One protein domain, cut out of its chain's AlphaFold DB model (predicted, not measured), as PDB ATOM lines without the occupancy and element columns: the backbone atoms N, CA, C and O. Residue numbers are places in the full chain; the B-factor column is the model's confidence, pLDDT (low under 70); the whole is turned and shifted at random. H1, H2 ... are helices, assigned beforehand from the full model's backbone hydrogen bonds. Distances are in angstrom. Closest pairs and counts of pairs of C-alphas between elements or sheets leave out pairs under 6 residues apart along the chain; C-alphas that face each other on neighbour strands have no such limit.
ATOM      1  N   ASP A  67     147.146 150.174  96.280       94.81
ATOM      2  CA  ASP A  67     148.082 149.063  96.450       94.81
ATOM      3  C   ASP A  67     148.813 149.181  97.797       94.81
ATOM      4  O   ASP A  67     149.024 148.181  98.478       94.81
ATOM      5  N   ALA A  68     149.121 150.404  98.238       94.88
ATOM      6  CA  ALA A  68     149.669 150.663  99.568       94.88
ATOM      7  C   ALA A  68     148.673 150.383 100.704       94.88
ATOM      8  O   ALA A  68     149.054 149.793 101.714       94.88
ATOM      9  N   ARG A  69     147.396 150.757 100.547       93.62
ATOM     10  CA  ARG A  69     146.351 150.395 101.523       93.62
ATOM     11  C   ARG A  69     146.153 148.882 101.596       93.62
ATOM     12  O   ARG A  69     145.962 148.356 102.687       93.62
ATOM     13  N   LEU A  70     146.212 148.198 100.453       94.38
ATOM     14  CA  LEU A  70     146.081 146.746 100.387       94.38
ATOM     15  C   LEU A  70     147.238 146.056 101.116       94.38
ATOM     16  O   LEU A  70     146.990 145.152 101.906       94.38
ATOM     17  N   ASP A  71     148.477 146.499 100.894       95.12
ATOM     18  CA  ASP A  71     149.638 145.981 101.625       95.12
ATOM     19  C   ASP A  71     149.500 146.211 103.136       95.12
ATOM     20  O   ASP A  71     149.633 145.263 103.905       95.12
ATOM     21  N   ALA A  72     149.118 147.416 103.571       93.62
ATOM     22  CA  ALA A  72     148.899 147.702 104.989       93.62
ATOM     23  C   ALA A  72     147.807 146.816 105.619       93.62
ATOM     24  O   ALA A  72     147.973 146.333 106.739       93.62
ATOM     25  N   ALA A  73     146.709 146.565 104.897       93.12
ATOM     26  CA  ALA A  73     145.647 145.667 105.346       93.12
ATOM     27  C   ALA A  73     146.139 144.217 105.468       93.12
ATOM     28  O   ALA A  73     145.887 143.555 106.474       93.12
ATOM     29  N   VAL A  74     146.888 143.734 104.473       93.75
ATOM     30  CA  VAL A  74     147.493 142.395 104.492       93.75
ATOM     31  C   VAL A  74     148.453 142.246 105.670       93.75
ATOM     32  O   VAL A  74     148.352 141.263 106.400       93.75
ATOM     33  N   GLN A  75     149.335 143.220 105.898       93.75
ATOM     34  CA  GLN A  75     150.267 143.193 107.027       93.75
ATOM     35  C   GLN A  75     149.525 143.190 108.369       93.75
ATOM     36  O   GLN A  75     149.816 142.357 109.221       93.75
ATOM     37  N   GLY A  76     148.483 144.014 108.527       92.56
ATOM     38  CA  GLY A  76     147.654 144.010 109.738       92.56
ATOM     39  C   GLY A  76     146.977 142.659 110.015       92.56
ATOM     40  O   GLY A  76     146.947 142.200 111.159       92.56
ATOM     41  N   LEU A  77     146.477 141.987 108.972       91.44
ATOM     42  CA  LEU A  77     145.900 140.643 109.080       91.44
ATOM     43  C   LEU A  77     146.952 139.595 109.470       91.44
ATOM     44  O   LEU A  77     146.686 138.731 110.310       91.44
ATOM     45  N   LEU A  78     148.141 139.662 108.871       92.62
ATOM     46  CA  LEU A  78     149.245 138.750 109.175       92.62
ATOM     47  C   LEU A  78     149.752 138.934 110.605       92.62
ATOM     48  O   LEU A  78     149.914 137.941 111.312       92.62
ATOM     49  N   ASP A  79     149.927 140.176 111.051       93.56
ATOM     50  CA  ASP A  79     150.346 140.502 112.414       93.56
ATOM     51  C   ASP A  79     149.348 139.962 113.448       93.56
ATOM     52  O   ASP A  79     149.746 139.364 114.451       93.56
ATOM     53  N   ALA A  80     148.043 140.098 113.186       90.81
ATOM     54  CA  ALA A  80     146.994 139.569 114.056       90.81
ATOM     55  C   ALA A  80     147.003 138.029 114.127       90.81
ATOM     56  O   ALA A  80     146.886 137.451 115.215       90.81
ATOM     57  N   GLU A  81     147.171 137.338 112.995       90.88
ATOM     58  CA  GLU A  81     147.273 135.872 112.976       90.88
ATOM     59  C   GLU A  81     148.569 135.356 113.602       90.88
ATOM     60  O   GLU A  81     148.563 134.311 114.267       90.88
ATOM     61  N   GLN A  82     149.671 136.078 113.406       91.12
ATOM     62  CA  GLN A  82     150.957 135.772 114.013       91.12
ATOM     63  C   GLN A  82     150.885 135.932 115.532       91.12
ATOM     64  O   GLN A  82     151.303 135.028 116.257       91.12
ATOM     65  N   ALA A  83     150.288 137.020 116.027       91.81
ATOM     66  CA  ALA A  83     150.065 137.245 117.456       91.81
ATOM     67  C   ALA A  83     149.184 136.154 118.087       91.81
ATOM     68  O   ALA A  83     149.379 135.782 119.244       91.81
ATOM     69  N   ALA A  84     148.251 135.592 117.318       91.00
ATOM     70  CA  ALA A  84     147.428 134.471 117.750       91.00
ATOM     71  C   ALA A  84     148.091 133.087 117.589       91.00
ATOM     72  O   ALA A  84     147.466 132.073 117.909       91.00
ATOM     73  N   GLY A  85     149.321 133.020 117.068       89.44
ATOM     74  CA  GLY A  85     150.061 131.775 116.846       89.44
ATOM     75  C   GLY A  85     149.478 130.873 115.753       89.44
ATOM     76  O   GLY A  85     149.820 129.693 115.689       89.44
ATOM     77  N   ARG A  86     148.589 131.397 114.900       87.31
ATOM     78  CA  ARG A  86     147.866 130.626 113.873       87.31
ATOM     79  C   ARG A  86     148.541 130.639 112.505       87.31
ATOM     80  O   ARG A  86     148.145 129.871 111.629       87.31
ATOM     81  N   LEU A  87     149.551 131.488 112.318       83.81
ATOM     82  CA  LEU A  87     150.308 131.569 111.068       83.81
ATOM     83  C   LEU A  87     151.263 130.374 110.891       83.81
ATOM     84  O   LEU A  87     151.480 129.899 109.775       83.81
ATOM     85  N   ALA A  88     151.800 129.853 111.999       80.81
ATOM     86  CA  ALA A  88     152.761 128.757 111.999       80.81
ATOM     87  C   ALA A  88     152.161 127.469 111.403       80.81
ATOM     88  O   ALA A  88     151.126 126.978 111.848       80.81
ATOM     89  N   GLY A  89     152.838 126.905 110.400       80.50
ATOM     90  CA  GLY A  89     152.449 125.645 109.757       80.50
ATOM     91  C   GLY A  89     151.471 125.776 108.584       80.50
ATOM     92  O   GLY A  89     151.153 124.762 107.962       80.50
ATOM     93  N   LYS A  90     151.020 126.989 108.227       87.69
ATOM     94  CA  LYS A  90     150.267 127.195 106.981       87.69
ATOM     95  C   LYS A  90     151.185 126.977 105.776       87.69
ATOM     96  O   LYS A  90     152.276 127.538 105.706       87.69
ATOM     97  N   SER A  91     150.735 126.174 104.811       90.88
ATOM     98  CA  SER A  91     151.394 126.113 103.503       90.88
ATOM     99  C   SER A  91     151.185 127.437 102.748       90.88
ATOM    100  O   SER A  91     150.199 128.127 103.021       90.88
ATOM    101  N   PRO A  92     152.043 127.788 101.769       91.44
ATOM    102  CA  PRO A  92     151.863 128.999 100.963       91.44
ATOM    103  C   PRO A  92     150.469 129.106 100.334       91.44
ATOM    104  O   PRO A  92     149.863 130.173 100.342       91.44
ATOM    105  N   LEU A  93     149.925 127.984  99.848       91.75
ATOM    106  CA  LEU A  93     148.579 127.935  99.277       91.75
ATOM    107  C   LEU A  93     147.500 128.181 100.338       91.75
ATOM    108  O   LEU A  93     146.640 129.028 100.134       91.75
ATOM    109  N   ALA A  94     147.587 127.512 101.492       91.19
ATOM    110  CA  ALA A  94     146.619 127.693 102.573       91.19
ATOM    111  C   ALA A  94     146.647 129.119 103.149       91.19
ATOM    112  O   ALA A  94     145.610 129.648 103.548       91.19
ATOM    113  N   LEU A  95     147.825 129.751 103.198       91.50
ATOM    114  CA  LEU A  95     147.975 131.152 103.588       91.50
ATOM    115  C   LEU A  95     147.308 132.081 102.568       91.50
ATOM    116  O   LEU A  95     146.544 132.964 102.950       91.50
ATOM    117  N   ALA A  96     147.563 131.856 101.281       91.31
ATOM    118  CA  ALA A  96     147.014 132.663 100.201       91.31
ATOM    119  C   ALA A  96     145.482 132.556 100.092       91.31
ATOM    120  O   ALA A  96     144.796 133.568  99.938       91.31
ATOM    121  N   GLU A  97     144.935 131.344 100.212       91.88
ATOM    122  CA  GLU A  97     143.489 131.098 100.254       91.88
ATOM    123  C   GLU A  97     142.844 131.791 101.456       91.88
ATOM    124  O   GLU A  97     141.822 132.465 101.311       91.88
ATOM    125  N   TRP A  98     143.468 131.681 102.634       91.56
ATOM    126  CA  TRP A  98     142.996 132.345 103.845       91.56
ATOM    127  C   TRP A  98     142.997 133.873 103.697       91.56
ATOM    128  O   TRP A  98     141.980 134.503 103.990       91.56
ATOM    129  N   LEU A  99     144.084 134.464 103.185       91.75
ATOM    130  CA  LEU A  99     144.177 135.908 102.948       91.75
ATOM    131  C   LEU A  99     143.072 136.394 102.010       91.75
ATOM    132  O   LEU A  99     142.379 137.358 102.330       91.75
ATOM    133  N   ARG A 100     142.853 135.712 100.878       89.44
ATOM    134  CA  ARG A 100     141.785 136.085  99.935       89.44
ATOM    135  C   ARG A 100     140.402 135.987 100.563       89.44
ATOM    136  O   ARG A 100     139.579 136.865 100.320       89.44
ATOM    137  N   ALA A 101     140.145 134.950 101.361       89.38
ATOM    138  CA  ALA A 101     138.873 134.800 102.058       89.38
ATOM    139  C   ALA A 101     138.640 135.948 103.053       89.38
ATOM    140  O   ALA A 101     137.568 136.545 103.055       89.38
ATOM    141  N   ARG A 102     139.655 136.312 103.849       89.38
ATOM    142  CA  ARG A 102     139.569 137.433 104.801       89.38
ATOM    143  C   ARG A 102     139.364 138.777 104.109       89.38
ATOM    144  O   ARG A 102     138.439 139.499 104.463       89.38
ATOM    145  N   LEU A 103     140.152 139.072 103.078       88.69
ATOM    146  CA  LEU A 103     140.030 140.318 102.314       88.69
ATOM    147  C   LEU A 103     138.672 140.442 101.601       88.69
ATOM    148  O   LEU A 103     138.175 141.547 101.418       88.69
ATOM    149  N   ALA A 104     138.053 139.323 101.207       83.62
ATOM    150  CA  ALA A 104     136.711 139.326 100.619       83.62
ATOM    151  C   ALA A 104     135.596 139.585 101.653       83.62
ATOM    152  O   ALA A 104     134.548 140.132 101.300       83.62
ATOM    153  N   GLU A 105     135.805 139.185 102.909       83.06
ATOM    154  CA  GLU A 105     134.877 139.426 104.020       83.06
ATOM    155  C   GLU A 105     134.978 140.871 104.543       83.06
ATOM    156  O   GLU A 105     133.957 141.487 104.860       83.06
ATOM    157  N   GLU A 106     136.182 141.448 104.573       76.19
ATOM    158  CA  GLU A 106     136.446 142.797 105.089       76.19
ATOM    159  C   GLU A 106     136.151 143.910 104.067       76.19
ATOM    160  O   GLU A 106     137.025 144.641 103.596       76.19
ATOM    161  N   ARG A 107     134.861 144.103 103.767       65.19
ATOM    162  CA  ARG A 107     134.378 145.189 102.891       65.19
ATOM    163  C   ARG A 107     134.698 146.606 103.390       65.19
ATOM    164  O   ARG A 107     134.652 147.540 102.594       65.19
ATOM    165  N   GLU A 108     135.005 146.780 104.675       66.62
ATOM    166  CA  GLU A 108     135.301 148.089 105.280       66.62
ATOM    167  C   GLU A 108     136.723 148.599 104.994       66.62
ATOM    168  O   GLU A 108     136.996 149.778 105.206       66.62
ATOM    169  N   LEU A 109     137.618 147.762 104.454       69.25
ATOM    170  CA  LEU A 109     138.999 148.161 104.150       69.25
ATOM    171  C   LEU A 109     139.111 149.180 103.004       69.25
ATOM    172  O   LEU A 109     140.148 149.825 102.857       69.25
ATOM    173  N   GLY A 110     138.075 149.315 102.165       75.69
ATOM    174  CA  GLY A 110     138.082 150.248 101.031       75.69
ATOM    175  C   GLY A 110     139.215 149.990 100.025       75.69
ATOM    176  O   GLY A 110     139.704 150.929  99.392       75.69
ATOM    177  N   VAL A 111     139.670 148.736  99.922       83.75
ATOM    178  CA  VAL A 111     140.736 148.296  99.012       83.75
ATOM    179  C   VAL A 111     140.144 147.525  97.842       83.75
ATOM    180  O   VAL A 111     139.238 146.709  98.000       83.75
ATOM    181  N   GLU A 112     140.673 147.776  96.653       85.81
ATOM    182  CA  GLU A 112     140.249 147.110  95.430       85.81
ATOM    183  C   GLU A 112     141.314 146.106  94.979       85.81
ATOM    184  O   GLU A 112     142.493 146.437  94.821       85.81
ATOM    185  N   ILE A 113     140.887 144.866  94.732       87.88
ATOM    186  CA  ILE A 113     141.729 143.799  94.188       87.88
ATOM    187  C   ILE A 113     141.293 143.551  92.748       87.88
ATOM    188  O   ILE A 113     140.199 143.057  92.482       87.88
ATOM    189  N   PHE A 114     142.159 143.901  91.806       87.88
ATOM    190  CA  PHE A 114     141.911 143.763  90.376       87.88
ATOM    191  C   PHE A 114     143.222 143.521  89.634       87.88
ATOM    192  O   PHE A 114     144.299 143.826  90.151       87.88
ATOM    193  N   ARG A 115     143.127 143.004  88.405       85.81
ATOM    194  CA  ARG A 115     144.259 142.919  87.476       85.81
ATOM    195  C   ARG A 115     144.242 144.088  86.513       85.81
ATOM    196  O   ARG A 115     143.197 144.426  85.952       85.81
ATOM    197  N   LEU A 116     145.408 144.676  86.287       82.75
ATOM    198  CA  LEU A 116     145.575 145.617  85.192       82.75
ATOM    199  C   LEU A 116     145.654 144.854  83.861       82.75
ATOM    200  O   LEU A 116     146.230 143.765  83.803       82.75
ATOM    201  N   PRO A 117     145.090 145.401  82.768       76.94
ATOM    202  CA  PRO A 117     145.269 144.800  81.456       76.94
ATOM    203  C   PRO A 117     146.760 144.761  81.126       76.94
ATOM    204  O   PRO A 117     147.485 145.727  81.386       76.94
ATOM    205  N   ALA A 307     160.562 150.756  94.920       89.31
ATOM    206  CA  ALA A 307     160.543 149.347  95.295       89.31
ATOM    207  C   ALA A 307     159.246 148.972  96.029       89.31
ATOM    208  O   ALA A 307     158.647 147.955  95.688       89.31
ATOM    209  N   ASP A 308     158.776 149.812  96.957       92.44
ATOM    210  CA  ASP A 308     157.499 149.600  97.651       92.44
ATOM    211  C   ASP A 308     156.329 149.656  96.672       92.44
ATOM    212  O   ASP A 308     155.486 148.765  96.669       92.44
ATOM    213  N   VAL A 309     156.314 150.645  95.774       92.19
ATOM    214  CA  VAL A 309     155.282 150.765  94.735       92.19
ATOM    215  C   VAL A 309     155.217 149.499  93.877       92.19
ATOM    216  O   VAL A 309     154.135 148.959  93.648       92.19
ATOM    217  N   LEU A 310     156.366 148.999  93.413       90.00
ATOM    218  CA  LEU A 310     156.429 147.793  92.587       90.00
ATOM    219  C   LEU A 310     156.065 146.526  93.374       90.00
ATOM    220  O   LEU A 310     155.376 145.661  92.832       90.00
ATOM    221  N   ARG A 311     156.490 146.418  94.639       92.44
ATOM    222  CA  ARG A 311     156.150 145.298  95.531       92.44
ATOM    223  C   ARG A 311     154.647 145.249  95.790       92.44
ATOM    224  O   ARG A 311     154.035 144.207  95.578       92.44
ATOM    225  N   ASN A 312     154.052 146.375  96.175       94.94
ATOM    226  CA  ASN A 312     152.626 146.489  96.478       94.94
ATOM    227  C   ASN A 312     151.776 146.221  95.227       94.94
ATOM    228  O   ASN A 312     150.768 145.516  95.285       94.94
ATOM    229  N   HIS A 313     152.226 146.708  94.069       91.81
ATOM    230  CA  HIS A 313     151.611 146.373  92.791       91.81
ATOM    231  C   HIS A 313     151.653 144.864  92.513       91.81
ATOM    232  O   HIS A 313     150.638 144.275  92.132       91.81
ATOM    233  N   HIS A 314     152.808 144.225  92.722       91.69
ATOM    234  CA  HIS A 314     152.958 142.790  92.512       91.69
ATOM    235  C   HIS A 314     152.077 141.972  93.466       91.69
ATOM    236  O   HIS A 314     151.438 141.017  93.025       91.69
ATOM    237  N   LEU A 315     151.980 142.395  94.730       94.00
ATOM    238  CA  LEU A 315     151.068 141.831  95.723       94.00
ATOM    239  C   LEU A 315     149.617 141.862  95.223       94.00
ATOM    240  O   LEU A 315     148.958 140.820  95.211       94.00
ATOM    241  N   ARG A 316     149.127 143.018  94.746       93.44
ATOM    242  CA  ARG A 316     147.765 143.121  94.190       93.44
ATOM    243  C   ARG A 316     147.559 142.175  93.008       93.44
ATOM    244  O   ARG A 316     146.541 141.488  92.957       93.44
ATOM    245  N   GLU A 317     148.494 142.139  92.059       91.75
ATOM    246  CA  GLU A 317     148.374 141.284  90.869       91.75
ATOM    247  C   GLU A 317     148.311 139.792  91.233       91.75
ATOM    248  O   GLU A 317     147.514 139.064  90.643       91.75
ATOM    249  N   LEU A 318     149.088 139.344  92.227       92.81
ATOM    250  CA  LEU A 318     149.047 137.963  92.728       92.81
ATOM    251  C   LEU A 318     147.747 137.645  93.477       92.81
ATOM    252  O   LEU A 318     147.183 136.566  93.311       92.81
ATOM    253  N   LEU A 319     147.226 138.581  94.273       91.38
ATOM    254  CA  LEU A 319     145.932 138.405  94.946       91.38
ATOM    255  C   LEU A 319     144.760 138.359  93.952       91.38
ATOM    256  O   LEU A 319     143.754 137.692  94.205       91.38
ATOM    257  N   ALA A 320     144.897 139.045  92.815       90.38
ATOM    258  CA  ALA A 320     143.910 139.077  91.742       90.38
ATOM    259  C   ALA A 320     144.067 137.938  90.712       90.38
ATOM    260  O   ALA A 320     143.207 137.784  89.834       90.38
ATOM    261  N   SER A 321     145.150 137.156  90.772       88.94
ATOM    262  CA  SER A 321     145.370 136.017  89.879       88.94
ATOM    263  C   SER A 321     144.672 134.747  90.373       88.94
ATOM    264  O   SER A 321     144.188 134.648  91.505       88.94
ATOM    265  N   ASP A 322     144.608 133.749  89.497       89.12
ATOM    266  CA  ASP A 322     144.210 132.405  89.899       89.12
ATOM    267  C   ASP A 322     145.286 131.834  90.827       89.12
ATOM    268  O   ASP A 322     146.479 132.025  90.583       89.12
ATOM    269  N   LEU A 323     144.861 131.200  91.921       87.69
ATOM    270  CA  LEU A 323     145.780 130.611  92.886       87.69
ATOM    271  C   LEU A 323     146.223 129.234  92.408       87.69
ATOM    272  O   LEU A 323     145.428 128.305  92.292       87.69
ATOM    273  N   ASP A 324     147.517 129.113  92.183       90.44
ATOM    274  CA  ASP A 324     148.229 127.867  91.951       90.44
ATOM    275  C   ASP A 324     149.462 127.808  92.866       90.44
ATOM    276  O   ASP A 324     149.760 128.741  93.615       90.44
ATOM    277  N   ALA A 325     150.200 126.699  92.833       87.75
ATOM    278  CA  ALA A 325     151.380 126.543  93.684       87.75
ATOM    279  C   ALA A 325     152.447 127.630  93.433       87.75
ATOM    280  O   ALA A 325     153.143 128.032  94.365       87.75
ATOM    281  N   ALA A 326     152.572 128.114  92.193       89.38
ATOM    282  CA  ALA A 326     153.583 129.096  91.812       89.38
ATOM    283  C   ALA A 326     153.229 130.503  92.313       89.38
ATOM    284  O   ALA A 326     154.037 131.135  92.989       89.38
ATOM    285  N   SER A 327     152.013 130.972  92.035       89.25
ATOM    286  CA  SER A 327     151.479 132.252  92.512       89.25
ATOM    287  C   SER A 327     151.356 132.289  94.034       89.25
ATOM    288  O   SER A 327     151.719 133.296  94.635       89.25
ATOM    289  N   ALA A 328     150.950 131.190  94.678       90.38
ATOM    290  CA  ALA A 328     150.919 131.092  96.136       90.38
ATOM    291  C   ALA A 328     152.323 131.174  96.753       90.38
ATOM    292  O   ALA A 328     152.523 131.861  97.753       90.38
ATOM    293  N   SER A 329     153.314 130.510  96.147       91.44
ATOM    294  CA  SER A 329     154.706 130.616  96.594       91.44
ATOM    295  C   SER A 329     155.275 132.017  96.374       91.44
ATOM    296  O   SER A 329     156.011 132.499  97.229       91.44
ATOM    297  N   ALA A 330     154.955 132.662  95.250       91.12
ATOM    298  CA  ALA A 330     155.380 134.029  94.966       91.12
ATOM    299  C   ALA A 330     154.748 135.020  95.948       91.12
ATOM    300  O   ALA A 330     155.453 135.860  96.497       91.12
ATOM    301  N   LEU A 331     153.448 134.872  96.226       92.38
ATOM    302  CA  LEU A 331     152.735 135.684  97.204       92.38
ATOM    303  C   LEU A 331     153.378 135.526  98.577       92.38
ATOM    304  O   LEU A 331     153.790 136.514  99.163       92.38
ATOM    305  N   SER A 332     153.562 134.289  99.037       90.06
ATOM    306  CA  SER A 332     154.200 134.005 100.325       90.06
ATOM    307  C   SER A 332     155.637 134.520 100.440       90.06
ATOM    308  O   SER A 332     156.113 134.649 101.557       90.06
ATOM    309  N   ALA A 333     156.340 134.770  99.333       90.56
ATOM    310  CA  ALA A 333     157.685 135.344  99.354       90.56
ATOM    311  C   ALA A 333     157.690 136.882  99.464       90.56
ATOM    312  O   ALA A 333     158.745 137.463  99.716       90.56
ATOM    313  N   LEU A 334     156.548 137.537  99.229       89.12
ATOM    314  CA  LEU A 334     156.375 138.989  99.376       89.12
ATOM    315  C   LEU A 334     155.872 139.411 100.759       89.12
ATOM    316  O   LEU A 334     155.975 140.599 101.082       89.12
ATOM    317  N   LEU A 335     155.272 138.471 101.493       87.94
ATOM    318  CA  LEU A 335     154.715 138.642 102.834       87.94
ATOM    319  C   LEU A 335     155.803 138.449 103.890       87.94
ATOM    320  O   LEU A 335     155.817 139.265 104.832       87.94
TER     321      LEU A 335
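AT A GLANCE: This is residues 67 to 117 and 307 to 335 of the 335 residues of an uncharacterized protein of Proteobacteria bacterium (UniProt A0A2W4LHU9). The longest helix, H1, is crossed near its beginning by H3, which folds back into H4 to make a helical hairpin; H4 in turn crosses the beginning of H2, and H2 comes back close to H1 around Val 74. The far end of H1 and the first residues of the link after it, residues 80 to 85, stick out. The printed part has 80 residues with four named helices, in the order H1, H2, H3, H4, and no named strand; the class is all helix. The whole is compact, with a radius of gyration of the C-alphas of 12.0 A, and it spans 37 by 29 by 25 A.

IN THESE COORDINATES: Find C-alpha 67 at (148.082, 149.063, 96.450); from there H1, residues 67 to 83, runs 24.2 A to C-alpha 83 at (150.065, 137.245, 117.456). Look next at H3, residues 307 to 319, which measures 18.3 A. After it comes H4, residues 325 to 334, 14.6 A long, ending at C-alpha 334 at (156.375, 138.989, 99.376). H2, residues 92 to 105, is 20.2 A long.

HOW THE PARTS SIT: Start at H1, which touches H3 with residues 67 to 71 alone; the closest C-alphas, those of Asp 67 and Asn 312, are 5.2 A apart, and the lines are about perpendicular at 75 degrees. H3 and H4 form a helical hairpin: they touch, with the C-alphas of Leu 318 and Ser 327 closest at 6.2 A, and run opposite ways at a shallow tilt of 31 degrees. H2 touches H4 with residues 92 to 96 alone, about perpendicular at 75 degrees; the C-alphas of Leu 93 and Ala 328 are closest, at 5.0 A. H2 and H1 are close but not clearly touching, with the C-alphas of Val 74 and Leu 99 closest at 7.4 A; they run opposite ways at a steep tilt of 68 degrees, only just short of about perpendicular. H2 and H3 are also close but not clearly touching, with the C-alphas of Arg 100 and Leu 319 closest at 6.9 A. H1 and H4 are apart. In H1, H2, H3 and H4, every O i to N i+4 pair is within hydrogen-bond range.

THE WHOLE: The two C-alphas farthest apart, those of Gly 85 and Pro 117, are 38.0 A from each other. Residues 118 to 306 are not printed, and C-alphas 117 and 307 lie 21.1 A apart across the cut. Of the links that are printed whole, H3 to H4 is tight and H1 to H2 is short. Residues 106 to 117 hold no named element, and within them residues 107 to 109 have pLDDT under 70; the mean over the printed part is 88.8.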